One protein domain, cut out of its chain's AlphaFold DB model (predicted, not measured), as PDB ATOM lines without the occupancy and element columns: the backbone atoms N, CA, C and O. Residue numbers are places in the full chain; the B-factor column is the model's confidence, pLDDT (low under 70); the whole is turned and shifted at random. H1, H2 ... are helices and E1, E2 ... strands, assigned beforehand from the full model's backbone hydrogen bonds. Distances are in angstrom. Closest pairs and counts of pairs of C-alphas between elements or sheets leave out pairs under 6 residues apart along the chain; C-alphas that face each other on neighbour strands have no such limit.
ATOM      1  N   ALA A  88     -46.522  38.493   0.716       82.88
ATOM      2  CA  ALA A  88     -45.252  39.007   0.237       82.88
ATOM      3  C   ALA A  88     -44.319  39.270   1.430       82.88
ATOM      4  O   ALA A  88     -44.653  40.037   2.336       82.88
ATOM      5  N   PHE A  89     -43.156  38.624   1.425       79.75
ATOM      6  CA  PHE A  89     -42.139  38.750   2.467       79.75
ATOM      7  C   PHE A  89     -40.836  39.283   1.879       79.75
ATOM      8  O   PHE A  89     -40.268  38.611   1.016       79.75
ATOM      9  N   PRO A  90     -40.319  40.436   2.330       75.06
ATOM     10  CA  PRO A  90     -38.979  40.874   1.960       75.06
ATOM     11  C   PRO A  90     -37.949  39.793   2.298       75.06
ATOM     12  O   PRO A  90     -38.037  39.160   3.350       75.06
ATOM     13  N   ARG A  91     -36.967  39.558   1.421       67.94
ATOM     14  CA  ARG A  91     -35.947  38.508   1.610       67.94
ATOM     15  C   ARG A  91     -35.193  38.649   2.934       67.94
ATOM     16  O   ARG A  91     -34.874  37.626   3.531       67.94
ATOM     17  N   GLY A  92     -34.939  39.881   3.387       59.59
ATOM     18  CA  GLY A  92     -34.322  40.156   4.690       59.59
ATOM     19  C   GLY A  92     -35.165  39.685   5.879       59.59
ATOM     20  O   GLY A  92     -34.613  39.207   6.865       59.59
ATOM     21  N   ASP A  93     -36.491  39.704   5.733       60.88
ATOM     22  CA  ASP A  93     -37.458  39.362   6.783       60.88
ATOM     23  C   ASP A  93     -37.997  37.929   6.640       60.88
ATOM     24  O   ASP A  93     -38.829  37.476   7.433       60.88
ATOM     25  N   TYR A  94     -37.528  37.186   5.631       59.56
ATOM     26  CA  TYR A  94     -37.917  35.807   5.330       59.56
ATOM     27  C   TYR A  94     -37.209  34.792   6.249       59.56
ATOM     28  O   TYR A  94     -36.623  33.803   5.802       59.56
ATOM     29  N   THR A  95     -37.247  35.042   7.556       63.25
ATOM     30  CA  THR A  95     -36.650  34.184   8.584       63.25
ATOM     31  C   THR A  95     -37.621  33.090   9.034       63.25
ATOM     32  O   THR A  95     -38.843  33.199   8.896       63.25
ATOM     33  N   GLU A  96     -37.090  31.993   9.581       58.50
ATOM     34  CA  GLU A  96     -37.922  30.884  10.068       58.50
ATOM     35  C   GLU A  96     -38.830  31.306  11.233       58.50
ATOM     36  O   GLU A  96     -39.967  30.844  11.311       58.50
ATOM     37  N   GLU A  97     -38.364  32.222  12.082       62.41
ATOM     38  CA  GLU A  97     -39.128  32.801  13.194       62.41
ATOM     39  C   GLU A  97     -40.365  33.549  12.689       62.41
ATOM     40  O   GLU A  97     -41.489  33.251  13.100       62.41
ATOM     41  N   ASN A  98     -40.186  34.425  11.697       65.00
ATOM     42  CA  ASN A  98     -41.298  35.141  11.085       65.00
ATOM     43  C   ASN A  98     -42.275  34.173  10.410       65.00
ATOM     44  O   ASN A  98     -43.485  34.300  10.586       65.00
ATOM     45  N   ARG A  99     -41.788  33.140   9.710       67.81
ATOM     46  CA  ARG A  99     -42.659  32.128   9.086       67.81
ATOM     47  C   ARG A  99     -43.465  31.319  10.100       67.81
ATOM     48  O   ARG A  99     -44.603  30.955   9.795       67.81
ATOM     49  N   GLN A 100     -42.924  31.038  11.288       66.31
ATOM     50  CA  GLN A 100     -43.639  30.293  12.329       66.31
ATOM     51  C   GLN A 100     -44.918  31.005  12.783       66.31
ATOM     52  O   GLN A 100     -45.935  30.334  12.971       66.31
ATOM     53  N   HIS A 101     -44.923  32.339  12.848       65.00
ATOM     54  CA  HIS A 101     -46.127  33.114  13.172       65.00
ATOM     55  C   HIS A 101     -47.257  32.952  12.140       65.00
ATOM     56  O   HIS A 101     -48.433  33.074  12.481       65.00
ATOM     57  N   PHE A 102     -46.925  32.590  10.896       66.94
ATOM     58  CA  PHE A 102     -47.878  32.439   9.791       66.94
ATOM     59  C   PHE A 102     -48.079  30.980   9.338       66.94
ATOM     60  O   PHE A 102     -48.701  30.736   8.306       66.94
ATOM     61  N   ARG A 103     -47.621  29.979  10.106       61.56
ATOM     62  CA  ARG A 103     -47.708  28.535   9.778       61.56
ATOM     63  C   ARG A 103     -49.126  27.922   9.840       61.56
ATOM     64  O   ARG A 103     -49.282  26.730  10.104       61.56
ATOM     65  N   LYS A 104     -50.189  28.691   9.587       61.09
ATOM     66  CA  LYS A 104     -51.553  28.142   9.468       61.09
ATOM     67  C   LYS A 104     -51.824  27.635   8.050       61.09
ATOM     68  O   LYS A 104     -51.335  28.174   7.060       61.09
ATOM     69  N   SER A 105     -52.638  26.585   7.957       51.53
ATOM     70  CA  SER A 105     -53.063  25.970   6.697       51.53
ATOM     71  C   SER A 105     -53.743  26.999   5.789       51.53
ATOM     72  O   SER A 105     -54.831  27.471   6.108       51.53
ATOM     73  N   GLY A 106     -53.102  27.322   4.664       61.19
ATOM     74  CA  GLY A 106     -53.649  28.204   3.629       61.19
ATOM     75  C   GLY A 106     -52.826  29.459   3.338       61.19
ATOM     76  O   GLY A 106     -53.152  30.141   2.374       61.19
ATOM     77  N   ILE A 107     -51.767  29.745   4.102       73.19
ATOM     78  CA  ILE A 107     -50.856  30.863   3.818       73.19
ATOM     79  C   ILE A 107     -49.732  30.412   2.874       73.19
ATOM     80  O   ILE A 107     -49.065  29.408   3.130       73.19
ATOM     81  N   VAL A 108     -49.533  31.146   1.779       77.38
ATOM     82  CA  VAL A 108     -48.441  30.948   0.814       77.38
ATOM     83  C   VAL A 108     -47.475  32.117   0.932       77.38
ATOM     84  O   VAL A 108     -47.893  33.270   0.891       77.38
ATOM     85  N   PHE A 109     -46.187  31.824   1.073       79.94
ATOM     86  CA  PHE A 109     -45.154  32.849   1.156       79.94
ATOM     87  C   PHE A 109     -44.579  33.147  -0.232       79.94
ATOM     88  O   PHE A 109     -44.132  32.219  -0.908       79.94
ATOM     89  N   ASP A 110     -44.562  34.420  -0.628       80.94
ATOM     90  CA  ASP A 110     -43.879  34.903  -1.834       80.94
ATOM     91  C   ASP A 110     -42.697  35.802  -1.421       80.94
ATOM     92  O   ASP A 110     -42.916  36.912  -0.926       80.94
ATOM     93  N   PRO A 111     -41.441  35.332  -1.526       79.81
ATOM     94  CA  PRO A 111     -40.286  36.140  -1.171       79.81
ATOM     95  C   PRO A 111     -40.052  37.243  -2.215       79.81
ATOM     96  O   PRO A 111     -39.879  36.968  -3.402       79.81
ATOM     97  N   VAL A 112     -39.981  38.492  -1.763       82.44
ATOM     98  CA  VAL A 112     -39.764  39.693  -2.585       82.44
ATOM     99  C   VAL A 112     -38.460  40.391  -2.215       82.44
ATOM    100  O   VAL A 112     -37.895  40.140  -1.154       82.44
ATOM    101  N   GLU A 113     -37.934  41.232  -3.104       75.94
ATOM    102  CA  GLU A 113     -36.591  41.797  -2.922       75.94
ATOM    103  C   GLU A 113     -36.555  42.880  -1.845       75.94
ATOM    104  O   GLU A 113     -35.669  42.838  -0.997       75.94
ATOM    105  N   SER A 114     -37.546  43.774  -1.817       78.19
ATOM    106  CA  SER A 114     -37.648  44.837  -0.816       78.19
ATOM    107  C   SER A 114     -39.049  44.963  -0.212       78.19
ATOM    108  O   SER A 114     -40.055  44.503  -0.757       78.19
ATOM    109  N   SER A 115     -39.134  45.657   0.922       81.12
ATOM    110  CA  SER A 115     -40.405  46.035   1.542       81.12
ATOM    111  C   SER A 115     -41.243  46.981   0.668       81.12
ATOM    112  O   SER A 115     -42.470  46.965   0.757       81.12
ATOM    113  N   THR A 116     -40.609  47.770  -0.210       81.50
ATOM    114  CA  THR A 116     -41.317  48.601  -1.198       81.50
ATOM    115  C   THR A 116     -41.997  47.723  -2.255       81.50
ATOM    116  O   THR A 116     -43.183  47.911  -2.531       81.50
ATOM    117  N   ASP A 117     -41.302  46.696  -2.756       83.25
ATOM    118  CA  ASP A 117     -41.874  45.728  -3.704       83.25
ATOM    119  C   ASP A 117     -43.015  44.927  -3.066       83.25
ATOM    120  O   ASP A 117     -44.008  44.614  -3.724       83.25
ATOM    121  N   ALA A 118     -42.909  44.619  -1.768       84.88
ATOM    122  CA  ALA A 118     -43.971  43.945  -1.022       84.88
ATOM    123  C   ALA A 118     -45.275  44.763  -1.034       84.88
ATOM    124  O   ALA A 118     -46.349  44.227  -1.313       84.88
ATOM    125  N   ILE A 119     -45.185  46.077  -0.787       85.50
ATOM    126  CA  ILE A 119     -46.342  46.984  -0.837       85.50
ATOM    127  C   ILE A 119     -46.890  47.090  -2.260       85.50
ATOM    128  O   ILE A 119     -48.111  47.109  -2.445       85.50
ATOM    129  N   GLU A 120     -46.019  47.161  -3.267       86.38
ATOM    130  CA  GLU A 120     -46.441  47.212  -4.667       86.38
ATOM    131  C   GLU A 120     -47.226  45.952  -5.043       86.38
ATOM    132  O   GLU A 120     -48.330  46.062  -5.577       86.38
ATOM    133  N   GLN A 121     -46.733  44.764  -4.676       86.88
ATOM    134  CA  GLN A 121     -47.424  43.501  -4.937       86.88
ATOM    135  C   GLN A 121     -48.811  43.424  -4.287       86.88
ATOM    136  O   GLN A 121     -49.742  42.901  -4.905       86.88
ATOM    137  N   VAL A 122     -48.974  43.971  -3.081       86.69
ATOM    138  CA  VAL A 122     -50.286  44.082  -2.421       86.69
ATOM    139  C   VAL A 122     -51.180  45.099  -3.133       86.69
ATOM    140  O   VAL A 122     -52.372  44.858  -3.326       86.69
ATOM    141  N   SER A 123     -50.607  46.217  -3.577       84.44
ATOM    142  CA  SER A 123     -51.338  47.287  -4.264       84.44
ATOM    143  C   SER A 123     -51.888  46.845  -5.623       84.44
ATOM    144  O   SER A 123     -53.009  47.208  -5.972       84.44
ATOM    145  N   ILE A 124     -51.130  46.037  -6.373       85.69
ATOM    146  CA  ILE A 124     -51.554  45.476  -7.669       85.69
ATOM    147  C   ILE A 124     -52.381  44.185  -7.528       85.69
ATOM    148  O   ILE A 124     -52.836  43.639  -8.531       85.69
ATOM    149  N   GLY A 125     -52.568  43.679  -6.302       81.50
ATOM    150  CA  GLY A 125     -53.339  42.465  -6.015       81.50
ATOM    151  C   GLY A 125     -52.634  41.148  -6.363       81.50
ATOM    152  O   GLY A 125     -53.300  40.122  -6.478       81.50
ATOM    153  N   LYS A 126     -51.306  41.160  -6.538       84.19
ATOM    154  CA  LYS A 126     -50.493  39.947  -6.729       84.19
ATOM    155  C   LYS A 126     -50.295  39.188  -5.410       84.19
ATOM    156  O   LYS A 126     -50.259  37.961  -5.419       84.19
ATOM    157  N   ALA A 127     -50.210  39.915  -4.296       84.75
ATOM    158  CA  ALA A 127     -50.220  39.375  -2.940       84.75
ATOM    159  C   ALA A 127     -51.440  39.900  -2.166       84.75
ATOM    160  O   ALA A 127     -51.932  40.999  -2.424       84.75
ATOM    161  N   ASP A 128     -51.938  39.121  -1.207       82.88
ATOM    162  CA  ASP A 128     -53.043  39.539  -0.341       82.88
ATOM    163  C   ASP A 128     -52.544  40.368   0.849       82.88
ATOM    164  O   ASP A 128     -53.239  41.278   1.311       82.88
ATOM    165  N   LEU A 129     -51.341  40.044   1.333       86.44
ATOM    166  CA  LEU A 129     -50.707  40.646   2.501       86.44
ATOM    167  C   LEU A 129     -49.225  40.939   2.239       86.44
ATOM    168  O   LEU A 129     -48.589  40.257   1.438       86.44
ATOM    169  N   ALA A 130     -48.662  41.885   2.980       86.62
ATOM    170  CA  ALA A 130     -47.225  42.121   3.083       86.62
ATOM    171  C   ALA A 130     -46.845  42.383   4.540       86.62
ATOM    172  O   ALA A 130     -47.520  43.163   5.212       86.62
ATOM    173  N   LEU A 131     -45.772  41.757   5.027       84.56
ATOM    174  CA  LEU A 131     -45.158  42.124   6.305       84.56
ATOM    175  C   LEU A 131     -43.993  43.070   6.022       84.56
ATOM    176  O   LEU A 131     -43.088  42.718   5.270       84.56
ATOM    177  N   ILE A 132     -44.040  44.268   6.592       84.75
ATOM    178  CA  ILE A 132     -43.026  45.301   6.380       84.75
ATOM    179  C   ILE A 132     -42.709  46.017   7.689       84.75
ATOM    180  O   ILE A 132     -43.536  46.080   8.596       84.75
ATOM    181  N   GLN A 133     -41.543  46.640   7.760       82.88
ATOM    182  CA  GLN A 133     -41.194  47.533   8.856       82.88
ATOM    183  C   GLN A 133     -41.992  48.850   8.774       82.88
ATOM    184  O   GLN A 133     -42.206  49.399   7.687       82.88
ATOM    185  N   ALA A 134     -42.415  49.402   9.916       79.94
ATOM    186  CA  ALA A 134     -43.010  50.736   9.943       79.94
ATOM    187  C   ALA A 134     -41.992  51.823   9.543       79.94
ATOM    188  O   ALA A 134     -40.791  51.705   9.782       79.94
ATOM    189  N   GLY A 135     -42.489  52.908   8.939       75.38
ATOM    190  CA  GLY A 135     -41.670  54.006   8.400       75.38
ATOM    191  C   GLY A 135     -41.535  53.989   6.876       75.38
ATOM    192  O   GLY A 135     -41.127  54.982   6.280       75.38
ATOM    193  N   ILE A 136     -41.954  52.906   6.220       81.38
ATOM    194  CA  ILE A 136     -42.066  52.862   4.759       81.38
ATOM    195  C   ILE A 136     -43.354  53.583   4.330       81.38
ATOM    196  O   ILE A 136     -44.390  53.409   4.977       81.38
ATOM    197  N   PRO A 137     -43.335  54.405   3.264       77.19
ATOM    198  CA  PRO A 137     -44.539  55.059   2.766       77.19
ATOM    199  C   PRO A 137     -45.582  54.038   2.285       77.19
ATOM    200  O   PRO A 137     -45.365  53.329   1.307       77.19
ATOM    201  N   ILE A 138     -46.741  53.994   2.947       77.88
ATOM    202  CA  ILE A 138     -47.862  53.112   2.588       77.88
ATOM    203  C   ILE A 138     -48.998  53.953   1.998       77.88
ATOM    204  O   ILE A 138     -49.323  55.036   2.500       77.88
ATOM    205  N   ASN A 139     -49.630  53.457   0.933       77.06
ATOM    206  CA  ASN A 139     -50.817  54.090   0.368       77.06
ATOM    207  C   ASN A 139     -51.982  54.045   1.376       77.06
ATOM    208  O   ASN A 139     -52.296  52.995   1.931       77.06
ATOM    209  N   LYS A 140     -52.672  55.176   1.569       74.06
ATOM    210  CA  LYS A 140     -53.794  55.327   2.516       74.06
ATOM    211  C   LYS A 140     -54.997  54.424   2.217       74.06
ATOM    212  O   LYS A 140     -55.889  54.329   3.051       74.06
ATOM    213  N   THR A 141     -55.058  53.824   1.030       75.06
ATOM    214  CA  THR A 141     -56.121  52.891   0.630       75.06
ATOM    215  C   THR A 141     -55.910  51.467   1.141       75.06
ATOM    216  O   THR A 141     -56.818  50.651   1.012       75.06
ATOM    217  N   LEU A 142     -54.719  51.143   1.654       78.81
ATOM    218  CA  LEU A 142     -54.392  49.818   2.175       78.81
ATOM    219  C   LEU A 142     -54.708  49.736   3.671       78.81
ATOM    220  O   LEU A 142     -54.560  50.717   4.402       78.81
ATOM    221  N   ASN A 143     -55.112  48.552   4.125       77.00
ATOM    222  CA  ASN A 143     -55.368  48.297   5.539       77.00
ATOM    223  C   ASN A 143     -54.049  47.965   6.241       77.00
ATOM    224  O   ASN A 143     -53.245  47.208   5.700       77.00
ATOM    225  N   ILE A 144     -53.822  48.505   7.441       76.94
ATOM    226  CA  ILE A 144     -52.562  48.341   8.180       76.94
ATOM    227  C   ILE A 144     -52.858  47.801   9.579       76.94
ATOM    228  O   ILE A 144     -53.640  48.391  10.321       76.94
ATOM    229  N   LEU A 145     -52.195  46.707   9.948       74.94
ATOM    230  CA  LEU A 145     -52.232  46.115  11.280       74.94
ATOM    231  C   LEU A 145     -50.822  46.112  11.869       74.94
ATOM    232  O   LEU A 145     -49.905  45.561  11.274       74.94
ATOM    233  N   GLN A 146     -50.635  46.699  13.047       72.50
ATOM    234  CA  GLN A 146     -49.360  46.598  13.755       72.50
ATOM    235  C   GLN A 146     -49.182  45.188  14.331       72.50
ATOM    236  O   GLN A 146     -50.134  44.602  14.843       72.50
ATOM    237  N   THR A 147     -47.968  44.652  14.242       71.62
ATOM    238  CA  THR A 147     -47.593  43.349  14.804       71.62
ATOM    239  C   THR A 147     -46.773  43.540  16.087       71.62
ATOM    240  O   THR A 147     -46.154  44.595  16.251       71.62
ATOM    241  N   PRO A 148     -46.763  42.566  17.019       68.81
ATOM    242  CA  PRO A 148     -45.966  42.646  18.249       68.81
ATOM    243  C   PRO A 148     -44.458  42.556  17.985       68.81
ATOM    244  O   PRO A 148     -43.649  42.836  18.867       68.81
ATOM    245  N   LEU A 149     -44.074  42.171  16.766       73.81
ATOM    246  CA  LEU A 149     -42.691  42.149  16.329       73.81
ATOM    247  C   LEU A 149     -42.194  43.589  16.226       73.81
ATOM    248  O   LEU A 149     -42.758  44.407  15.496       73.81
ATOM    249  N   SER A 150     -41.143  43.895  16.977       81.25
ATOM    250  CA  SER A 150     -40.492  45.195  16.943       81.25
ATOM    251  C   SER A 150     -38.993  45.025  16.797       81.25
ATOM    252  O   SER A 150     -38.387  44.108  17.347       81.25
ATOM    253  N   GLU A 151     -38.416  45.929  16.033       88.25
ATOM    254  CA  GLU A 151     -36.994  46.008  15.768       88.25
ATOM    255  C   GLU A 151     -36.433  47.243  16.449       88.25
ATOM    256  O   GLU A 151     -37.162  48.189  16.754       88.25
ATOM    257  N   VAL A 152     -35.133  47.254  16.709       90.69
ATOM    258  CA  VAL A 152     -34.500  48.348  17.440       90.69
ATOM    259  C   VAL A 152     -33.628  49.159  16.498       90.69
ATOM    260  O   VAL A 152     -32.856  48.610  15.712       90.69
ATOM    261  N   VAL A 153     -33.739  50.484  16.593       93.31
ATOM    262  CA  VAL A 153     -32.838  51.407  15.908       93.31
ATOM    263  C   VAL A 153     -31.464  51.319  16.568       93.31
ATOM    264  O   VAL A 153     -31.306  51.605  17.758       93.31
ATOM    265  N   LEU A 154     -30.452  50.949  15.794       93.88
ATOM    266  CA  LEU A 154     -29.054  51.006  16.188       93.88
ATOM    267  C   LEU A 154     -28.397  52.184  15.480       93.88
ATOM    268  O   LEU A 154     -28.352  52.256  14.251       93.88
ATOM    269  N   TRP A 155     -27.881  53.097  16.292       94.56
ATOM    270  CA  TRP A 155     -27.120  54.249  15.848       94.56
ATOM    271  C   TRP A 155     -25.719  54.175  16.437       94.56
ATOM    272  O   TRP A 155     -25.548  54.134  17.659       94.56
ATOM    273  N   MET A 156     -24.721  54.094  15.562       93.94
ATOM    274  CA  MET A 156     -23.328  53.912  15.954       93.94
ATOM    275  C   MET A 156     -22.445  54.894  15.197       93.94
ATOM    276  O   MET A 156     -22.564  55.024  13.984       93.94
ATOM    277  N   THR A 157     -21.539  55.559  15.900       92.69
ATOM    278  CA  THR A 157     -20.583  56.511  15.326       92.69
ATOM    279  C   THR A 157     -19.171  55.989  15.515       92.69
ATOM    280  O   THR A 157     -18.910  55.195  16.423       92.69
ATOM    281  N   ARG A 158     -18.236  56.398  14.658       90.25
ATOM    282  CA  ARG A 158     -16.826  56.060  14.857       90.25
ATOM    283  C   ARG A 158     -16.342  56.621  16.201       90.25
ATOM    284  O   ARG A 158     -16.661  57.749  16.568       90.25
ATOM    285  N   LYS A 159     -15.586  55.829  16.959       87.25
ATOM    286  CA  LYS A 159     -15.075  56.221  18.276       87.25
ATOM    287  C   LYS A 159     -14.192  57.458  18.148       87.25
ATOM    288  O   LYS A 159     -13.237  57.457  17.374       87.25
ATOM    289  N   GLY A 160     -14.489  58.477  18.950       79.19
ATOM    290  CA  GLY A 160     -13.776  59.754  18.907       79.19
ATOM    291  C   GLY A 160     -14.239  60.705  17.799       79.19
ATOM    292  O   GLY A 160     -13.595  61.733  17.621       79.19
ATOM    293  N   HIS A 161     -15.329  60.388  17.087       80.56
ATOM    294  CA  HIS A 161     -16.040  61.352  16.241       80.56
ATOM    295  C   HIS A 161     -16.560  62.499  17.110       80.56
ATOM    296  O   HIS A 161     -17.255  62.253  18.103       80.56
ATOM    297  N   ASP A 162     -16.218  63.742  16.770       73.56
ATOM    298  CA  ASP A 162     -16.730  64.902  17.494       73.56
ATOM    299  C   ASP A 162     -18.230  65.065  17.176       73.56
ATOM    300  O   ASP A 162     -18.609  65.063  16.005       73.56
ATOM    301  N   PRO A 163     -19.122  65.226  18.169       70.44
ATOM    302  CA  PRO A 163     -20.539  65.507  17.921       70.44
ATOM    303  C   PRO A 163     -20.807  66.738  17.039       70.44
ATOM    304  O   PRO A 163     -21.922  66.894  16.543       70.44
ATOM    305  N   THR A 164     -19.823  67.628  16.888       70.94
ATOM    306  CA  THR A 164     -19.879  68.807  16.015       70.94
ATOM    307  C   THR A 164     -19.406  68.540  14.583       70.94
ATOM    308  O   THR A 164     -19.711  69.344  13.701       70.94
ATOM    309  N   ASP A 165     -18.727  67.417  14.328       78.75
ATOM    310  CA  ASP A 165     -18.279  67.039  12.990       78.75
ATOM    311  C   ASP A 165     -19.457  66.529  12.138       78.75
ATOM    312  O   ASP A 165     -20.272  65.714  12.601       78.75
ATOM    313  N   PRO A 166     -19.558  66.963  10.867       80.75
ATOM    314  CA  PRO A 166     -20.648  66.570   9.990       80.75
ATOM    315  C   PRO A 166     -20.555  65.087   9.628       80.75
ATOM    316  O   PRO A 166     -19.576  64.625   9.046       80.75
ATOM    317  N   ILE A 167     -21.626  64.345   9.899       85.31
ATOM    318  CA  ILE A 167     -21.771  62.965   9.428       85.31
ATOM    319  C   ILE A 167     -22.084  63.008   7.936       85.31
ATOM    320  O   ILE A 167     -23.146  63.503   7.558       85.31
ATOM    321  N   SER A 168     -21.168  62.511   7.109       85.62
ATOM    322  CA  SER A 168     -21.248  62.613   5.650       85.62
ATOM    323  C   SER A 168     -21.578  61.274   5.001       85.62
ATOM    324  O   SER A 168     -22.348  61.243   4.044       85.62
ATOM    325  N   VAL A 169     -21.053  60.167   5.533       90.44
ATOM    326  CA  VAL A 169     -21.276  58.819   4.989       90.44
ATOM    327  C   VAL A 169     -21.859  57.897   6.055       90.44
ATOM    328  O   VAL A 169     -21.259  57.672   7.109       90.44
ATOM    329  N   VAL A 170     -23.023  57.318   5.758       91.44
ATOM    330  CA  VAL A 170     -23.766  56.453   6.682       91.44
ATOM    331  C   VAL A 170     -24.001  55.088   6.064       91.44
ATOM    332  O   VAL A 170     -24.598  54.968   4.997       91.44
ATOM    333  N   LEU A 171     -23.585  54.039   6.765       90.88
ATOM    334  CA  LEU A 171     -23.867  52.664   6.371       90.88
ATOM    335  C   LEU A 171     -25.250  52.233   6.881       90.88
ATOM    336  O   LEU A 171     -25.578  52.412   8.054       90.88
ATOM    337  N   THR A 172     -26.058  51.647   6.000       90.31
ATOM    338  CA  THR A 172     -27.379  51.075   6.299       90.31
ATOM    339  C   THR A 172     -27.579  49.737   5.563       90.31
ATOM    340  O   THR A 172     -26.615  49.191   5.015       90.31
ATOM    341  N   ASN A 173     -28.794  49.168   5.596       84.00
ATOM    342  CA  ASN A 173     -29.086  47.836   5.050       84.00
ATOM    343  C   ASN A 173     -29.118  47.778   3.521       84.00
ATOM    344  O   ASN A 173     -28.054  47.676   2.907       84.00
ATOM    345  N   ALA A 174     -30.293  47.864   2.901       81.31
ATOM    346  CA  ALA A 174     -30.409  48.032   1.461       81.31
ATOM    347  C   ALA A 174     -31.158  49.312   1.081       81.31
ATOM    348  O   ALA A 174     -31.806  49.977   1.899       81.31
ATOM    349  N   GLU A 175     -31.043  49.675  -0.193       79.62
ATOM    350  CA  GLU A 175     -31.814  50.771  -0.757       79.62
ATOM    351  C   GLU A 175     -33.318  50.444  -0.689       79.62
ATOM    352  O   GLU A 175     -33.725  49.306  -0.889       79.62
ATOM    353  N   ASN A 176     -34.153  51.445  -0.389       72.25
ATOM    354  CA  ASN A 176     -35.616  51.317  -0.270       72.25
ATOM    355  C   ASN A 176     -36.158  50.258   0.720       72.25
ATOM    356  O   ASN A 176     -37.330  49.881   0.644       72.25
ATOM    357  N   GLU A 177     -35.346  49.823   1.685       78.69
ATOM    358  CA  GLU A 177     -35.792  49.013   2.823       78.69
ATOM    359  C   GLU A 177     -36.226  49.865   4.032       78.69
ATOM    360  O   GLU A 177     -36.045  51.091   4.071       78.69
ATOM    361  N   GLY A 178     -36.791  49.200   5.048       79.62
ATOM    362  CA  GLY A 178     -37.242  49.817   6.299       79.62
ATOM    363  C   GLY A 178     -36.144  50.616   7.002       79.62
ATOM    364  O   GLY A 178     -36.336  51.795   7.300       79.62
ATOM    365  N   SER A 179     -34.957  50.027   7.163       84.06
ATOM    366  CA  SER A 179     -33.789  50.684   7.770       84.06
ATOM    367  C   SER A 179     -33.416  52.015   7.103       84.06
ATOM    368  O   SER A 179     -33.251  53.027   7.785       84.06
ATOM    369  N   HIS A 180     -33.334  52.046   5.770       87.00
ATOM    370  CA  HIS A 180     -32.983  53.252   5.014       87.00
ATOM    371  C   HIS A 180     -34.094  54.313   5.069       87.00
ATOM    372  O   HIS A 180     -33.809  55.506   5.199       87.00
ATOM    373  N   SER A 181     -35.360  53.893   5.019       86.25
ATOM    374  CA  SER A 181     -36.508  54.804   5.126       86.25
ATOM    375  C   SER A 181     -36.551  55.488   6.495       86.25
ATOM    376  O   SER A 181     -36.665  56.713   6.576       86.25
ATOM    377  N   VAL A 182     -36.355  54.718   7.573       87.81
ATOM    378  CA  VAL A 182     -36.272  55.257   8.938       87.81
ATOM    379  C   VAL A 182     -35.052  56.166   9.098       87.81
ATOM    380  O   VAL A 182     -35.178  57.236   9.692       87.81
ATOM    381  N   ALA A 183     -33.901  55.809   8.519       89.19
ATOM    382  CA  ALA A 183     -32.718  56.669   8.529       89.19
ATOM    383  C   ALA A 183     -33.024  58.037   7.899       89.19
ATOM    384  O   ALA A 183     -32.838  59.072   8.534       89.19
ATOM    385  N   LYS A 184     -33.593  58.070   6.687       88.94
ATOM    386  CA  LYS A 184     -33.987  59.326   6.025       88.94
ATOM    387  C   LYS A 184     -34.905  60.186   6.893       88.94
ATOM    388  O   LYS A 184     -34.737  61.406   6.940       88.94
ATOM    389  N   ASP A 185     -35.850  59.567   7.595       88.31
ATOM    390  CA  ASP A 185     -36.743  60.281   8.501       88.31
ATOM    391  C   ASP A 185     -36.007  60.908   9.683       88.31
ATOM    392  O   ASP A 185     -36.232  62.087   9.966       88.31
ATOM    393  N   PHE A 186     -35.100  60.174  10.328       89.75
ATOM    394  CA  PHE A 186     -34.306  60.670  11.454       89.75
ATOM    395  C   PHE A 186     -33.386  61.819  11.031       89.75
ATOM    396  O   PHE A 186     -33.435  62.899  11.620       89.75
ATOM    397  N   PHE A 187     -32.640  61.635   9.944       89.00
ATOM    398  CA  PHE A 187     -31.725  62.644   9.408       89.00
ATOM    399  C   PHE A 187     -32.454  63.926   8.983       89.00
ATOM    400  O   PHE A 187     -31.990  65.034   9.254       89.00
ATOM    401  N   ARG A 188     -33.660  63.801   8.415       87.00
ATOM    402  CA  ARG A 188     -34.523  64.952   8.107       87.00
ATOM    403  C   ARG A 188     -34.976  65.706   9.361       87.00
ATOM    404  O   ARG A 188     -35.213  66.908   9.276       87.00
ATOM    405  N   LYS A 189     -35.142  65.030  10.504       87.31
ATOM    406  CA  LYS A 189     -35.503  65.675  11.782       87.31
ATOM    407  C   LYS A 189     -34.314  66.300  12.495       87.31
ATOM    408  O   LYS A 189     -34.513  67.266  13.220       87.31
ATOM    409  N   TRP A 190     -33.107  65.796  12.268       86.00
ATOM    410  CA  TRP A 190     -31.888  66.420  12.778       86.00
ATOM    411  C   TRP A 190     -31.486  67.689  12.030       86.00
ATOM    412  O   TRP A 190     -30.622  68.403  12.522       86.00
ATOM    413  N   HIS A 191     -32.140  68.004  10.903       75.31
ATOM    414  CA  HIS A 191     -31.885  69.221  10.128       75.31
ATOM    415  C   HIS A 191     -30.397  69.398   9.796       75.31
ATOM    416  O   HIS A 191     -29.844  70.475   9.990       75.31
ATOM    417  N   LEU A 192     -29.742  68.337   9.313       74.25
ATOM    418  CA  LEU A 192     -28.354  68.454   8.877       74.25
ATOM    419  C   LEU A 192     -28.259  69.434   7.700       74.25
ATOM    420  O   LEU A 192     -29.020  69.331   6.735       74.25
ATOM    421  N   ASP A 193     -27.307  70.361   7.781       68.00
ATOM    422  CA  ASP A 193     -27.059  71.393   6.767       68.00
ATOM    423  C   ASP A 193     -26.358  70.842   5.508       68.00
ATOM    424  O   ASP A 193     -26.090  71.574   4.551       68.00
ATOM    425  N   HIS A 194     -26.074  69.538   5.483       77.44
ATOM    426  CA  HIS A 194     -25.336  68.846   4.433       77.44
ATOM    427  C   HIS A 194     -26.015  67.526   4.025       77.44
ATOM    428  O   HIS A 194     -26.652  66.862   4.849       77.44
ATOM    429  N   PRO A 195     -25.906  67.127   2.743       80.31
ATOM    430  CA  PRO A 195     -26.424  65.849   2.274       80.31
ATOM    431  C   PRO A 195     -25.596  64.687   2.835       80.31
ATOM    432  O   PRO A 195     -24.375  64.775   2.934       80.31
ATOM    433  N   VAL A 196     -26.275  63.586   3.147       87.56
ATOM    434  CA  VAL A 196     -25.663  62.348   3.645       87.56
ATOM    435  C   VAL A 196     -25.666  61.294   2.546       87.56
ATOM    436  O   VAL A 196     -26.702  61.050   1.923       87.56
ATOM    437  N   ASP A 197     -24.512  60.672   2.316       89.94
ATOM    438  CA  ASP A 197     -24.336  59.551   1.397       89.94
ATOM    439  C   ASP A 197     -24.633  58.226   2.116       89.94
ATOM    440  O   ASP A 197     -23.956  57.855   3.078       89.94
ATOM    441  N   PHE A 198     -25.662  57.508   1.659       89.31
ATOM    442  CA  PHE A 198     -26.062  56.225   2.234       89.31
ATOM    443  C   PHE A 198     -25.368  55.066   1.514       89.31
ATOM    444  O   PHE A 198     -25.523  54.874   0.309       89.31
ATOM    445  N   ARG A 199     -24.640  54.242   2.273       89.81
ATOM    446  CA  ARG A 199     -23.954  53.037   1.785       89.81
ATOM    447  C   ARG A 199     -24.697  51.780   2.229       89.81
ATOM    448  O   ARG A 199     -24.928  51.569   3.416       89.81
ATOM    449  N   TYR A 200     -25.046  50.923   1.277       87.50
ATOM    450  CA  TYR A 200     -25.899  49.747   1.489       87.50
ATOM    451  C   TYR A 200     -25.066  48.470   1.640       87.50
ATOM    452  O   TYR A 200     -24.860  47.726   0.676       87.50
ATOM    453  N   ALA A 201     -24.504  48.251   2.830       83.94
ATOM    454  CA  ALA A 201     -23.537  47.171   3.051       83.94
ATOM    455  C   ALA A 201     -23.771  46.345   4.322       83.94
ATOM    456  O   ALA A 201     -23.099  45.331   4.497       83.94
ATOM    457  N   TRP A 202     -24.742  46.691   5.181       84.56
ATOM    458  CA  TRP A 202     -24.985  45.951   6.434       84.56
ATOM    459  C   TRP A 202     -25.225  44.455   6.208       84.56
ATOM    460  O   TRP A 202     -24.733  43.614   6.960       84.56
ATOM    461  N   GLY A 203     -25.954  44.106   5.143       78.62
ATOM    462  CA  GLY A 203     -26.221  42.723   4.756       78.62
ATOM    463  C   GLY A 203     -24.953  41.881   4.580       78.62
ATOM    464  O   GLY A 203     -24.965  40.710   4.952       78.62
ATOM    465  N   LYS A 204     -23.864  42.491   4.096       77.62
ATOM    466  CA  LYS A 204     -22.613  41.821   3.707       77.62
ATOM    467  C   LYS A 204     -21.540  41.822   4.800       77.62
ATOM    468  O   LYS A 204     -20.646  40.974   4.771       77.62
ATOM    469  N   LEU A 205     -21.659  42.700   5.799       78.69
ATOM    470  CA  LEU A 205     -20.716  42.779   6.918       78.69
ATOM    471  C   LEU A 205     -20.571  41.438   7.644       78.69
ATOM    472  O   LEU A 205     -21.562  40.801   8.002       78.69
ATOM    473  N   GLY A 206     -19.324  41.032   7.894       63.16
ATOM    474  CA  GLY A 206     -19.015  39.818   8.654       63.16
ATOM    475  C   GLY A 206     -19.336  38.499   7.936       63.16
ATOM    476  O   GLY A 206     -19.204  37.444   8.551       63.16
ATOM    477  N   THR A 207     -19.731  38.533   6.658       59.81
ATOM    478  CA  THR A 207     -19.994  37.320   5.867       59.81
ATOM    479  C   THR A 207     -18.681  36.775   5.311       59.81
ATOM    480  O   THR A 207     -17.951  37.492   4.628       59.81
ATOM    481  N   LEU A 208     -18.372  35.504   5.581       50.34
ATOM    482  CA  LEU A 208     -17.285  34.801   4.898       50.34
ATOM    483  C   LEU A 208     -17.678  34.623   3.426       50.34
ATOM    484  O   LEU A 208     -18.603  33.875   3.114       50.34
ATOM    485  N   VAL A 209     -16.991  35.317   2.520       50.56
ATOM    486  CA  VAL A 209     -17.093  35.045   1.082       50.56
ATOM    487  C   VAL A 209     -16.340  33.741   0.822       50.56
ATOM    488  O   VAL A 209     -15.181  33.622   1.221       50.56
ATOM    489  N   GLU A 210     -16.985  32.753   0.189       40.44
ATOM    490  CA  GLU A 210     -16.341  31.483  -0.177       40.44
ATOM    491  C   GLU A 210     -14.980  31.748  -0.847       40.44
ATOM    492  O   GLU A 210     -14.902  32.318  -1.934       40.44
ATOM    493  N   GLY A 211     -13.894  31.359  -0.168       45.91
ATOM    494  CA  GLY A 211     -12.523  31.496  -0.668       45.91
ATOM    495  C   GLY A 211     -11.742  32.744  -0.232       45.91
ATOM    496  O   GLY A 211     -10.631  32.928  -0.721       45.91
ATOM    497  N   SER A 212     -12.248  33.592   0.672       42.53
ATOM    498  CA  SER A 212     -11.475  34.705   1.258       42.53
ATOM    499  C   SER A 212     -11.557  34.733   2.788       42.53
ATOM    500  O   SER A 212     -12.640  34.713   3.361       42.53
ATOM    501  N   GLU A 213     -10.400  34.823   3.453       41.81
ATOM    502  CA  GLU A 213     -10.273  34.915   4.924       41.81
ATOM    503  C   GLU A 213     -10.659  36.292   5.499       41.81
ATOM    504  O   GLU A 213     -10.639  36.486   6.715       41.81
ATOM    505  N   VAL A 214     -11.007  37.267   4.656       48.12
ATOM    506  CA  VAL A 214     -11.254  38.645   5.093       48.12
ATOM    507  C   VAL A 214     -12.753  38.929   5.072       48.12
ATOM    508  O   VAL A 214     -13.348  39.095   4.010       48.12
ATOM    509  N   ALA A 215     -13.354  38.997   6.264       56.31
ATOM    510  CA  ALA A 215     -14.641  39.659   6.464       56.31
ATOM    511  C   ALA A 215     -14.563  41.079   5.880       56.31
ATOM    512  O   ALA A 215     -13.613  41.799   6.181       56.31
ATOM    513  N   GLU A 216     -15.532  41.472   5.048       64.00
ATOM    514  CA  GLU A 216     -15.567  42.795   4.407       64.00
ATOM    515  C   GLU A 216     -15.391  43.900   5.470       64.00
ATOM    516  O   GLU A 216     -16.244  44.094   6.339       64.00
ATOM    517  N   SER A 217     -14.229  44.565   5.464       72.44
ATOM    518  CA  SER A 217     -13.889  45.617   6.425       72.44
ATOM    519  C   SER A 217     -14.721  46.862   6.152       72.44
ATOM    520  O   SER A 217     -14.906  47.233   4.993       72.44
ATOM    521  N   ILE A 218     -15.170  47.546   7.204       81.81
ATOM    522  CA  ILE A 218     -15.927  48.792   7.055       81.81
ATOM    523  C   ILE A 218     -14.975  49.869   6.512       81.81
ATOM    524  O   ILE A 218     -13.959  50.134   7.162       81.81
ATOM    525  N   PRO A 219     -15.272  50.491   5.354       83.75
ATOM    526  CA  PRO A 219     -14.396  51.502   4.777       83.75
ATOM    527  C   PRO A 219     -14.140  52.670   5.741       83.75
ATOM    528  O   PRO A 219     -14.999  53.033   6.551       83.75
ATOM    529  N   SER A 220     -12.943  53.258   5.680       83.88
ATOM    530  CA  SER A 220     -12.530  54.345   6.581       83.88
ATOM    531  C   SER A 220     -13.387  55.602   6.443       83.88
ATOM    532  O   SER A 220     -13.550  56.331   7.414       83.88
ATOM    533  N   GLU A 221     -13.948  55.819   5.257       86.44
ATOM    534  CA  GLU A 221     -14.828  56.932   4.915       86.44
ATOM    535  C   GLU A 221     -16.223  56.831   5.539       86.44
ATOM    536  O   GLU A 221     -16.965  57.798   5.468       86.44
ATOM    537  N   VAL A 222     -16.604  55.687   6.122       88.62
ATOM    538  CA  VAL A 222     -17.884  55.553   6.832       88.62
ATOM    539  C   VAL A 222     -17.764  56.201   8.211       88.62
ATOM    540  O   VAL A 222     -16.988  55.732   9.055       88.62
ATOM    541  N   ASP A 223     -18.569  57.235   8.442       89.31
ATOM    542  CA  ASP A 223     -18.593  58.011   9.687       89.31
ATOM    543  C   ASP A 223     -19.513  57.364  10.731       89.31
ATOM    544  O   ASP A 223     -19.216  57.333  11.931       89.31
ATOM    545  N   ALA A 224     -20.643  56.821  10.269       92.12
ATOM    546  CA  ALA A 224     -21.675  56.273  11.134       92.12
ATOM    547  C   ALA A 224     -22.454  55.113  10.501       92.12
ATOM    548  O   ALA A 224     -22.418  54.877   9.292       92.12
ATOM    549  N   ILE A 225     -23.185  54.386  11.340       93.44
ATOM    550  CA  ILE A 225     -24.041  53.264  10.964       93.44
ATOM    551  C   ILE A 225     -25.434  53.501  11.531       93.44
ATOM    552  O   ILE A 225     -25.591  53.729  12.733       93.44
ATOM    553  N   PHE A 226     -26.438  53.418  10.659       93.88
ATOM    554  CA  PHE A 226     -27.849  53.490  11.019       93.88
ATOM    555  C   PHE A 226     -28.580  52.271  10.464       93.88
ATOM    556  O   PHE A 226     -28.764  52.139   9.249       93.88
ATOM    557  N   VAL A 227     -29.032  51.393  11.354       91.88
ATOM    558  CA  VAL A 227     -29.794  50.197  10.986       91.88
ATOM    559  C   VAL A 227     -30.943  49.971  11.953       91.88
ATOM    560  O   VAL A 227     -30.866  50.337  13.122       91.88
ATOM    561  N   VAL A 228     -32.016  49.373  11.460       90.38
ATOM    562  CA  VAL A 228     -33.150  48.913  12.256       90.38
ATOM    563  C   VAL A 228     -33.172  47.404  12.125       90.38
ATOM    564  O   VAL A 228     -33.234  46.891  11.011       90.38
ATOM    565  N   VAL A 229     -32.968  46.711  13.241       88.31
ATOM    566  CA  VAL A 229     -32.751  45.262  13.233       88.31
ATOM    567  C   VAL A 229     -33.376  44.601  14.448       88.31
ATOM    568  O   VAL A 229     -33.465  45.191  15.531       88.31
ATOM    569  N   ASN A 230     -33.736  43.331  14.292       85.62
ATOM    570  CA  ASN A 230     -34.003  42.473  15.430       85.62
ATOM    571  C   ASN A 230     -32.677  42.066  16.099       85.62
ATOM    572  O   ASN A 230     -31.857  41.356  15.514       85.62
ATOM    573  N   VAL A 231     -32.471  42.518  17.339       84.12
ATOM    574  CA  VAL A 231     -31.262  42.234  18.129       84.12
ATOM    575  C   VAL A 231     -31.281  40.865  18.819       84.12
ATOM    576  O   VAL A 231     -30.304  40.521  19.478       84.12
ATOM    577  N   THR A 232     -32.356  40.082  18.673       81.38
ATOM    578  CA  THR A 232     -32.387  38.675  19.109       81.38
ATOM    579  C   THR A 232     -31.790  37.723  18.072       81.38
ATOM    580  O   THR A 232     -31.443  36.600  18.421       81.38
ATOM    581  N   ASP A 233     -31.651  38.160  16.816       82.12
ATOM    582  CA  ASP A 233     -31.063  37.360  15.740       82.12
ATOM    583  C   ASP A 233     -29.537  37.259  15.903       82.12
ATOM    584  O   ASP A 233     -28.822  38.269  15.911       82.12
ATOM    585  N   GLU A 234     -29.028  36.028  15.986       82.69
ATOM    586  CA  GLU A 234     -27.602  35.727  16.133       82.69
ATOM    587  C   GLU A 234     -26.746  36.366  15.028       82.69
ATOM    588  O   GLU A 234     -25.632  36.829  15.302       82.69
ATOM    589  N   ALA A 235     -27.267  36.459  13.799       83.31
ATOM    590  CA  ALA A 235     -26.554  37.079  12.685       83.31
ATOM    591  C   ALA A 235     -26.362  38.589  12.904       83.31
ATOM    592  O   ALA A 235     -25.265  39.120  12.698       83.31
ATOM    593  N   ASN A 236     -27.397  39.286  13.382       86.31
ATOM    594  CA  ASN A 236     -27.309  40.708  13.719       86.31
ATOM    595  C   ASN A 236     -26.417  40.942  14.943       86.31
ATOM    596  O   ASN A 236     -25.608  41.871  14.940       86.31
ATOM    597  N   VAL A 237     -26.479  40.069  15.954       87.88
ATOM    598  CA  VAL A 237     -25.580  40.125  17.120       87.88
ATOM    599  C   VAL A 237     -24.112  39.991  16.694       87.88
ATOM    600  O   VAL A 237     -23.256  40.738  17.176       87.88
ATOM    601  N   ALA A 238     -23.800  39.079  15.767       87.31
ATOM    602  CA  ALA A 238     -22.449  38.914  15.231       87.31
ATOM    603  C   ALA A 238     -21.962  40.171  14.487       87.31
ATOM    604  O   ALA A 238     -20.833  40.618  14.711       87.31
ATOM    605  N   LYS A 239     -22.823  40.795  13.674       89.12
ATOM    606  CA  LYS A 239     -22.517  42.054  12.970       89.12
ATOM    607  C   LYS A 239     -22.266  43.212  13.929       89.12
ATOM    608  O   LYS A 239     -21.296  43.944  13.752       89.12
ATOM    609  N   VAL A 240     -23.072  43.341  14.982       90.44
ATOM    610  CA  VAL A 240     -22.859  44.351  16.031       90.44
ATOM    611  C   VAL A 240     -21.489  44.168  16.689       90.44
ATOM    612  O   VAL A 240     -20.735  45.134  16.810       90.44
ATOM    613  N   LYS A 241     -21.112  42.935  17.057       89.50
ATOM    614  CA  LYS A 241     -19.773  42.645  17.608       89.50
ATOM    615  C   LYS A 241     -18.657  43.011  16.625       89.50
ATOM    616  O   LYS A 241     -17.659  43.601  17.035       89.50
ATOM    617  N   PHE A 242     -18.833  42.689  15.342       89.44
ATOM    618  CA  PHE A 242     -17.874  43.033  14.294       89.44
ATOM    619  C   PHE A 242     -17.684  44.552  14.187       89.44
ATOM    620  O   PHE A 242     -16.558  45.032  14.297       89.44
ATOM    621  N   VAL A 243     -18.772  45.314  14.081       90.44
ATOM    622  CA  VAL A 243     -18.767  46.785  13.997       90.44
ATOM    623  C   VAL A 243     -18.072  47.426  15.201       90.44
ATOM    624  O   VAL A 243     -17.231  48.307  15.032       90.44
ATOM    625  N   LEU A 244     -18.354  46.953  16.420       90.62
ATOM    626  CA  LEU A 244     -17.680  47.442  17.628       90.62
ATOM    627  C   LEU A 244     -16.170  47.162  17.596       90.62
ATOM    628  O   LEU A 244     -15.377  48.011  17.999       90.62
ATOM    629  N   SER A 245     -15.750  46.007  17.066       88.19
ATOM    630  CA  SER A 245     -14.322  45.685  16.917       88.19
ATOM    631  C   SER A 245     -13.607  46.569  15.886       88.19
ATOM    632  O   SER A 245     -12.403  46.779  15.999       88.19
ATOM    633  N   GLN A 246     -14.347  47.144  14.931       88.88
ATOM    634  CA  GLN A 246     -13.852  48.134  13.963       88.88
ATOM    635  C   GLN A 246     -13.804  49.569  14.527       88.88
ATOM    636  O   GLN A 246     -13.512  50.515  13.794       88.88
ATOM    637  N   GLY A 247     -14.064  49.747  15.827       89.94
ATOM    638  CA  GLY A 247     -13.915  51.031  16.508       89.94
ATOM    639  C   GLY A 247     -15.130  51.948  16.402       89.94
ATOM    640  O   GLY A 247     -14.964  53.160  16.468       89.94
ATOM    641  N   PHE A 248     -16.333  51.401  16.244       92.88
ATOM    642  CA  PHE A 248     -17.581  52.153  16.402       92.88
ATOM    643  C   PHE A 248     -18.095  52.060  17.842       92.88
ATOM    644  O   PHE A 248     -17.821  51.092  18.552       92.88
ATOM    645  N   GLU A 249     -18.866  53.052  18.271       92.88
ATOM    646  CA  GLU A 249     -19.537  53.092  19.568       92.88
ATOM    647  C   GLU A 249     -21.007  53.479  19.406       92.88
ATOM    648  O   GLU A 249     -21.383  54.163  18.455       92.88
ATOM    649  N   PHE A 250     -21.857  53.022  20.324       92.44
ATOM    650  CA  PHE A 250     -23.270  53.375  20.279       92.44
ATOM    651  C   PHE A 250     -23.507  54.820  20.723       92.44
ATOM    652  O   PHE A 250     -23.004  55.270  21.758       92.44
ATOM    653  N   ALA A 251     -24.379  55.497  19.986       90.56
ATOM    654  CA  ALA A 251     -24.868  56.831  20.288       90.56
ATOM    655  C   ALA A 251     -26.403  56.837  20.366       90.56
ATOM    656  O   ALA A 251     -27.079  55.939  19.867       90.56
ATOM    657  N   SER A 252     -26.969  57.861  21.006       90.44
ATOM    658  CA  SER A 252     -28.424  58.042  21.101       90.44
ATOM    659  C   SER A 252     -28.949  58.758  19.852       90.44
ATOM    660  O   SER A 252     -28.561  59.909  19.630       90.44
ATOM    661  N   PRO A 253     -29.840  58.150  19.045       90.31
ATOM    662  CA  PRO A 253     -30.425  58.799  17.877       90.31
ATOM    663  C   PRO A 253     -31.624  59.685  18.257       90.31
ATOM    664  O   PRO A 253     -32.691  59.595  17.654       90.31
ATOM    665  N   TYR A 254     -31.496  60.525  19.285       87.75
ATOM    666  CA  TYR A 254     -32.625  61.273  19.837       87.75
ATOM    667  C   TYR A 254     -33.224  62.262  18.823       87.75
ATOM    668  O   TYR A 254     -32.552  63.174  18.350       87.75
ATOM    669  N   ILE A 255     -34.518  62.112  18.526       86.50
ATOM    670  CA  ILE A 255     -35.288  63.016  17.645       86.50
ATOM    671  C   ILE A 255     -36.287  63.892  18.423       86.50
ATOM    672  O   ILE A 255     -37.061  64.652  17.837       86.50
ATOM    673  N   GLY A 256     -36.303  63.789  19.755       84.81
ATOM    674  CA  GLY A 256     -37.128  64.613  20.637       84.81
ATOM    675  C   GLY A 256     -38.612  64.646  20.283       84.81
ATOM    676  O   GLY A 256     -39.231  63.628  19.963       84.81
ATOM    677  N   ALA A 257     -39.208  65.841  20.345       80.69
ATOM    678  CA  ALA A 257     -40.631  66.039  20.078       80.69
ATOM    679  C   ALA A 257     -41.041  65.652  18.643       80.69
ATOM    680  O   ALA A 257     -42.223  65.394  18.398       80.69
ATOM    681  N   HIS A 258     -40.096  65.541  17.700       81.38
ATOM    682  CA  HIS A 258     -40.390  65.155  16.319       81.38
ATOM    683  C   HIS A 258     -40.913  63.720  16.180       81.38
ATOM    684  O   HIS A 258     -41.576  63.431  15.182       81.38
ATOM    685  N   ARG A 259     -40.749  62.856  17.195       80.50
ATOM    686  CA  ARG A 259     -41.380  61.521  17.227       80.50
ATOM    687  C   ARG A 259     -42.896  61.574  17.020       80.50
ATOM    688  O   ARG A 259     -43.466  60.733  16.334       80.50
ATOM    689  N   THR A 260     -43.547  62.622  17.537       74.00
ATOM    690  CA  THR A 260     -45.002  62.834  17.411       74.00
ATOM    691  C   THR A 260     -45.456  63.041  15.964       74.00
ATOM    692  O   THR A 260     -46.614  62.784  15.635       74.00
ATOM    693  N   HIS A 261     -44.545  63.476  15.088       79.31
ATOM    694  CA  HIS A 261     -44.811  63.665  13.666       79.31
ATOM    695  C   HIS A 261     -44.634  62.367  12.875       79.31
ATOM    696  O   HIS A 261     -45.353  62.164  11.903       79.31
ATOM    697  N   LEU A 262     -43.703  61.502  13.294       77.62
ATOM    698  CA  LEU A 262     -43.450  60.208  12.656       77.62
ATOM    699  C   LEU A 262     -44.491  59.153  13.061       77.62
ATOM    700  O   LEU A 262     -44.892  58.352  12.231       77.62
ATOM    701  N   ARG A 263     -45.001  59.198  14.302       76.62
ATOM    702  CA  ARG A 263     -46.108  58.363  14.828       76.62
ATOM    703  C   ARG A 263     -45.890  56.843  14.859       76.62
ATOM    704  O   ARG A 263     -46.763  56.160  15.377       76.62
ATOM    705  N   TYR A 264     -44.768  56.333  14.357       82.94
ATOM    706  CA  TYR A 264     -44.401  54.918  14.423       82.94
ATOM    707  C   TYR A 264     -43.254  54.573  15.396       82.94
ATOM    708  O   TYR A 264     -43.309  53.475  15.941       82.94
ATOM    709  N   PRO A 265     -42.223  55.418  15.638       86.75
ATOM    710  CA  PRO A 265     -41.124  55.011  16.507       86.75
ATOM    711  C   PRO A 265     -41.500  55.215  17.979       86.75
ATOM    712  O   PRO A 265     -41.933  56.305  18.377       86.75
ATOM    713  N   GLU A 266     -41.296  54.185  18.795       88.06
ATOM    714  CA  GLU A 266     -41.524  54.223  20.241       88.06
ATOM    715  C   GLU A 266     -40.196  54.379  20.983       88.06
ATOM    716  O   GLU A 266     -39.188  53.801  20.597       88.06
ATOM    717  N   GLU A 267     -40.161  55.200  22.034       90.12
ATOM    718  CA  GLU A 267     -38.932  55.388  22.813       90.12
ATOM    719  C   GLU A 267     -38.594  54.107  23.579       90.12
ATOM    720  O   GLU A 267     -39.405  53.606  24.360       90.12
ATOM    721  N   PHE A 268     -37.368  53.622  23.402       90.62
ATOM    722  CA  PHE A 268     -36.856  52.435  24.065       90.62
ATOM    723  C   PHE A 268     -35.546  52.760  24.784       90.62
ATOM    724  O   PHE A 268     -34.570  53.203  24.181       90.62
ATOM    725  N   ARG A 269     -35.515  52.545  26.101       92.88
ATOM    726  CA  ARG A 269     -34.284  52.640  26.896       92.88
ATOM    727  C   ARG A 269     -33.615  51.278  26.893       92.88
ATOM    728  O   ARG A 269     -34.011  50.401  27.655       92.88
ATOM    729  N   MET A 270     -32.634  51.106  26.014       92.88
ATOM    730  CA  MET A 270     -31.870  49.873  25.905       92.88
ATOM    731  C   MET A 270     -30.927  49.762  27.110       92.88
ATOM    732  O   MET A 270     -30.014  50.584  27.219       92.88
ATOM    733  N   PRO A 271     -31.114  48.789  28.020       93.50
ATOM    734  CA  PRO A 271     -30.244  48.644  29.178       93.50
ATOM    735  C   PRO A 271     -28.844  48.163  28.772       93.50
ATOM    736  O   PRO A 271     -28.643  47.569  27.710       93.50
ATOM    737  N   ALA A 272     -27.869  48.375  29.655       92.88
ATOM    738  CA  ALA A 272     -26.542  47.799  29.476       92.88
ATOM    739  C   ALA A 272     -26.630  46.264  29.397       92.88
ATOM    740  O   ALA A 272     -27.281  45.627  30.225       92.88
ATOM    741  N   GLY A 273     -25.955  45.675  28.417       91.56
ATOM    742  CA  GLY A 273     -25.950  44.236  28.178       91.56
ATOM    743  C   GLY A 273     -27.219  43.670  27.533       91.56
ATOM    744  O   GLY A 273     -27.412  42.458  27.573       91.56
ATOM    745  N   TYR A 274     -28.085  44.518  26.962       91.62
ATOM    746  CA  TYR A 274     -29.327  44.086  26.311       91.62
ATOM    747  C   TYR A 274     -29.102  43.147  25.116       91.62
ATOM    748  O   TYR A 274     -29.840  42.182  24.960       91.62
ATOM    749  N   ILE A 275     -28.086  43.418  24.290       90.19
ATOM    750  CA  ILE A 275     -27.753  42.614  23.103       90.19
ATOM    751  C   ILE A 275     -26.866  41.429  23.506       90.19
ATOM    752  O   ILE A 275     -27.082  40.299  23.083       90.19
ATOM    753  N   VAL A 276     -25.845  41.677  24.334       90.69
ATOM    754  CA  VAL A 276     -24.927  40.647  24.847       90.69
ATOM    755  C   VAL A 276     -24.606  40.955  26.297       90.69
ATOM    756  O   VAL A 276     -24.236  42.082  26.610       90.69
ATOM    757  N   GLN A 277     -24.706  39.966  27.187       88.44
ATOM    758  CA  GLN A 277     -24.438  40.179  28.612       88.44
ATOM    759  C   GLN A 277     -22.939  40.248  28.935       88.44
ATOM    760  O   GLN A 277     -22.538  41.057  29.772       88.44
ATOM    761  N   GLU A 278     -22.107  39.443  28.265       87.81
ATOM    762  CA  GLU A 278     -20.658  39.380  28.499       87.81
ATOM    763  C   GLU A 278     -19.863  39.261  27.177       87.81
ATOM    764  O   GLU A 278     -19.986  38.251  26.479       87.81
ATOM    765  N   PRO A 279     -19.041  40.269  26.807       85.94
ATOM    766  CA  PRO A 279     -19.007  41.612  27.397       85.94
ATOM    767  C   PRO A 279     -20.356  42.328  27.213       85.94
ATOM    768  O   PRO A 279     -21.093  42.026  26.276       85.94
ATOM    769  N   ARG A 280     -20.679  43.273  28.108       90.94
ATOM    770  CA  ARG A 280     -21.947  44.019  28.050       90.94
ATOM    771  C   ARG A 280     -22.019  44.853  26.774       90.94
ATOM    772  O   ARG A 280     -21.198  45.744  26.576       90.94
ATOM    773  N   ILE A 281     -23.013  44.570  25.939       91.00
ATOM    774  CA  ILE A 281     -23.327  45.311  24.718       91.00
ATOM    775  C   ILE A 281     -24.812  45.702  24.763       91.00
ATOM    776  O   ILE A 281     -25.659  44.806  24.791       91.00
ATOM    777  N   PRO A 282     -25.158  47.001  24.766       91.50
ATOM    778  CA  PRO A 282     -24.262  48.143  24.979       91.50
ATOM    779  C   PRO A 282     -23.625  48.112  26.382       91.50
ATOM    780  O   PRO A 282     -24.092  47.417  27.281       91.50
ATOM    781  N   ASP A 283     -22.544  48.856  26.577       91.25
ATOM    782  CA  ASP A 283     -21.810  48.948  27.847       91.25
ATOM    783  C   ASP A 283     -22.547  49.783  28.915       91.25
ATOM    784  O   ASP A 283     -22.375  49.568  30.118       91.25
ATOM    785  N   ARG A 284     -23.415  50.697  28.471       92.81
ATOM    786  CA  ARG A 284     -24.281  51.568  29.282       92.81
ATOM    787  C   ARG A 284     -25.722  51.565  28.767       92.81
ATOM    788  O   ARG A 284     -25.991  51.065  27.681       92.81
ATOM    789  N   GLU A 285     -26.647  52.138  29.539       94.00
ATOM    790  CA  GLU A 285     -28.010  52.392  29.046       94.00
ATOM    791  C   GLU A 285     -27.984  53.430  27.915       94.00
ATOM    792  O   GLU A 285     -27.316  54.461  28.028       94.00
ATOM    793  N   ILE A 286     -28.733  53.168  26.841       93.94
ATOM    794  CA  ILE A 286     -28.835  54.048  25.674       93.94
ATOM    795  C   ILE A 286     -30.304  54.287  25.347       93.94
ATOM    796  O   ILE A 286     -31.089  53.351  25.205       93.94
ATOM    797  N   LEU A 287     -30.679  55.558  25.209       93.38
ATOM    798  CA  LEU A 287     -31.981  55.921  24.667       93.38
ATOM    799  C   LEU A 287     -31.958  55.712  23.154       93.38
ATOM    800  O   LEU A 287     -31.162  56.330  22.455       93.38
ATOM    801  N   THR A 288     -32.843  54.862  22.661       93.62
ATOM    802  CA  THR A 288     -33.064  54.625  21.238       93.62
ATOM    803  C   THR A 288     -34.563  54.485  20.963       93.62
ATOM    804  O   THR A 288     -35.390  54.894  21.785       93.62
ATOM    805  N   TYR A 289     -34.930  53.953  19.801       92.12
ATOM    806  CA  TYR A 289     -36.308  53.724  19.405       92.12
ATOM    807  C   TYR A 289     -36.532  52.273  18.996       92.12
ATOM    808  O   TYR A 289     -35.668  51.665  18.365       92.12
ATOM    809  N   SER A 290     -37.703  51.739  19.332       89.44
ATOM    810  CA  SER A 290     -38.243  50.543  18.698       89.44
ATOM    811  C   SER A 290     -39.143  50.942  17.530       89.44
ATOM    812  O   SER A 290     -39.864  51.945  17.572       89.44
ATOM    813  N   VAL A 291     -39.075  50.165  16.457       88.75
ATOM    814  CA  VAL A 291     -39.888  50.320  15.257       88.75
ATOM    815  C   VAL A 291     -40.703  49.043  15.092       88.75
ATOM    816  O   VAL A 291     -40.121  47.965  14.987       88.75
ATOM    817  N   PRO A 292     -42.040  49.123  15.098       85.00
ATOM    818  CA  PRO A 292     -42.862  47.938  14.944       85.00
ATOM    819  C   PRO A 292     -42.904  47.479  13.486       85.00
ATOM    820  O   PRO A 292     -42.880  48.292  12.559       85.00
ATOM    821  N   ASN A 293     -43.073  46.177  13.288       83.00
ATOM    822  CA  ASN A 293     -43.462  45.627  12.000       83.00
ATOM    823  C   ASN A 293     -44.977  45.753  11.830       83.00
ATOM    824  O   ASN A 293     -45.751  45.629  12.784       83.00
ATOM    825  N   VAL A 294     -45.413  46.012  10.605       83.44
ATOM    826  CA  VAL A 294     -46.814  46.168  10.228       83.44
ATOM    827  C   VAL A 294     -47.173  45.182   9.123       83.44
ATOM    828  O   VAL A 294     -46.427  44.961   8.170       83.44
ATOM    829  N   LEU A 295     -48.349  44.588   9.256       83.69
ATOM    830  CA  LEU A 295     -48.990  43.780   8.243       83.69
ATOM    831  C   LEU A 295     -49.893  44.687   7.404       83.69
ATOM    832  O   LEU A 295     -50.866  45.256   7.902       83.69
ATOM    833  N   VAL A 296     -49.572  44.818   6.124       86.19
ATOM    834  CA  VAL A 296     -50.359  45.565   5.145       86.19
ATOM    835  C   VAL A 296     -51.234  44.589   4.378       86.19
ATOM    836  O   VAL A 296     -50.741  43.586   3.870       86.19
ATOM    837  N   ALA A 297     -52.527  44.876   4.280       84.62
ATOM    838  CA  ALA A 297     -53.493  44.045   3.576       84.62
ATOM    839  C   ALA A 297     -54.143  44.801   2.414       84.62
ATOM    840  O   ALA A 297     -54.425  46.003   2.508       84.62
ATOM    841  N   ARG A 298     -54.409  44.079   1.319       84.44
ATOM    842  CA  ARG A 298     -55.092  44.647   0.151       84.44
ATOM    843  C   ARG A 298     -56.520  45.093   0.491       84.44
ATOM    844  O   ARG A 298     -57.162  44.500   1.365       84.44
ATOM    845  N   PRO A 299     -57.068  46.085  -0.227       71.81
ATOM    846  CA  PRO A 299     -58.472  46.445  -0.091       71.81
ATOM    847  C   PRO A 299     -59.366  45.271  -0.527       71.81
ATOM    848  O   PRO A 299     -59.092  44.595  -1.522       71.81
ATOM    849  N   GLY A 300     -60.435  45.015   0.231       71.38
ATOM    850  CA  GLY A 300     -61.419  43.970  -0.082       71.38
ATOM    851  C   GLY A 300     -60.995  42.535   0.253       71.38
ATOM    852  O   GLY A 300     -61.581  41.588  -0.271       71.38
ATOM    853  N   ILE A 301     -59.975  42.341   1.093       73.50
ATOM    854  CA  ILE A 301     -59.754  41.044   1.746       73.50
ATOM    855  C   ILE A 301     -60.929  40.736   2.694       73.50
ATOM    856  O   ILE A 301     -61.454  41.635   3.347       73.50
ATOM    857  N   ASN A 302     -61.365  39.474   2.755       69.06
ATOM    858  CA  ASN A 302     -62.526  39.078   3.558       69.06
ATOM    859  C   ASN A 302     -62.279  39.358   5.053       69.06
ATOM    860  O   ASN A 302     -61.264  38.936   5.614       69.06
TER     861      ASN A 302
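What this domain is: This is residues 88 to 302 of the 482 residues of an uncharacterized protein of Planctomycetes bacterium (UniProt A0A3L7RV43). Two lobes are joined by two long antiparallel strands, E4 and E10, which run side by side from one lobe into the other. The smaller lobe holds the pair E1 and E2 with H1, H2 and E3, which pairs with residues 293 to 297 of E10; the larger holds E5 to E8, with H3 over one face of the sheet and H4 over the other, and E9, which makes a hairpin with E10 by pairing with its residues 286 to 290. The 215 printed residues include five named helices and ten named strands, in the order E1 H1 E2 H2 E3 E4 E5 H3 E6 E7 H4 E8 H5 E9 E10, of mixed class. E3 to E10 make a branched, mixed sheet; the whole is compact, with a radius of gyration of the C-alphas of 17.8 A and spans of 55 by 45 by 30 A.

Where its parts are: Find C-alpha 88 at (-45.252, 39.007, 0.237), where E1, residues 88 to 90, begins. Next come H1 at 96 to 101, E2 at 107 to 112, H2 at 115 to 123 and E3 at 129 to 133. E4, residues 143 to 158, runs 40.4 A and bends by 75 degrees at residue 148. After it find E5 at 169 to 172, H3 at 178 to 190, 18.6 A long, E6 at 197 to 200, E7 at 224 to 229, H4 at 234 to 245, 16.6 A long, E8 at 248 to 250, H5 at 256 to 262 and E9 at 266 to 270. E10, residues 286 to 297, runs 34.6 A to C-alpha 297 at (-53.493, 44.045, 3.576).

How they stand to each other: E1, H1, E2 and E5, H3, E6 are strand-helix-strand units, parallel neighbours with a helix between, both crossovers right-handed; look at N 89 and O 110, 2.9 A, and N 170 and O 197, 2.9 A. H2 is on the branched sheet along E3, its closest C-alphas Ala 118 and Ala 130 5.5 A apart. E10 has E3 on one side, N 130 to O 296 2.8 A, and E4 on the other, N 145 to O 295 2.8 A. H3, on the same face as H2, stands up from the sheet; H4 is on the opposite face, and H5 only grazes the sheet. Each O i to N i+4 pair is within hydrogen-bond range in H2, H3 and H4, but 1 of 2 in H1 and 1 of 3 in H5, where 4 of 4 O i to N i+3 pairs are.

The domain as a whole: The farthest C-alphas, Gly 160 and Asn 302, are 55.1 A apart. The printed part has no cut; the links E6 to E7 and E9 to E10 are long. Low pLDDT, under 70, is at residues 91 to 106, 148, 193, 206 to 216 and 302.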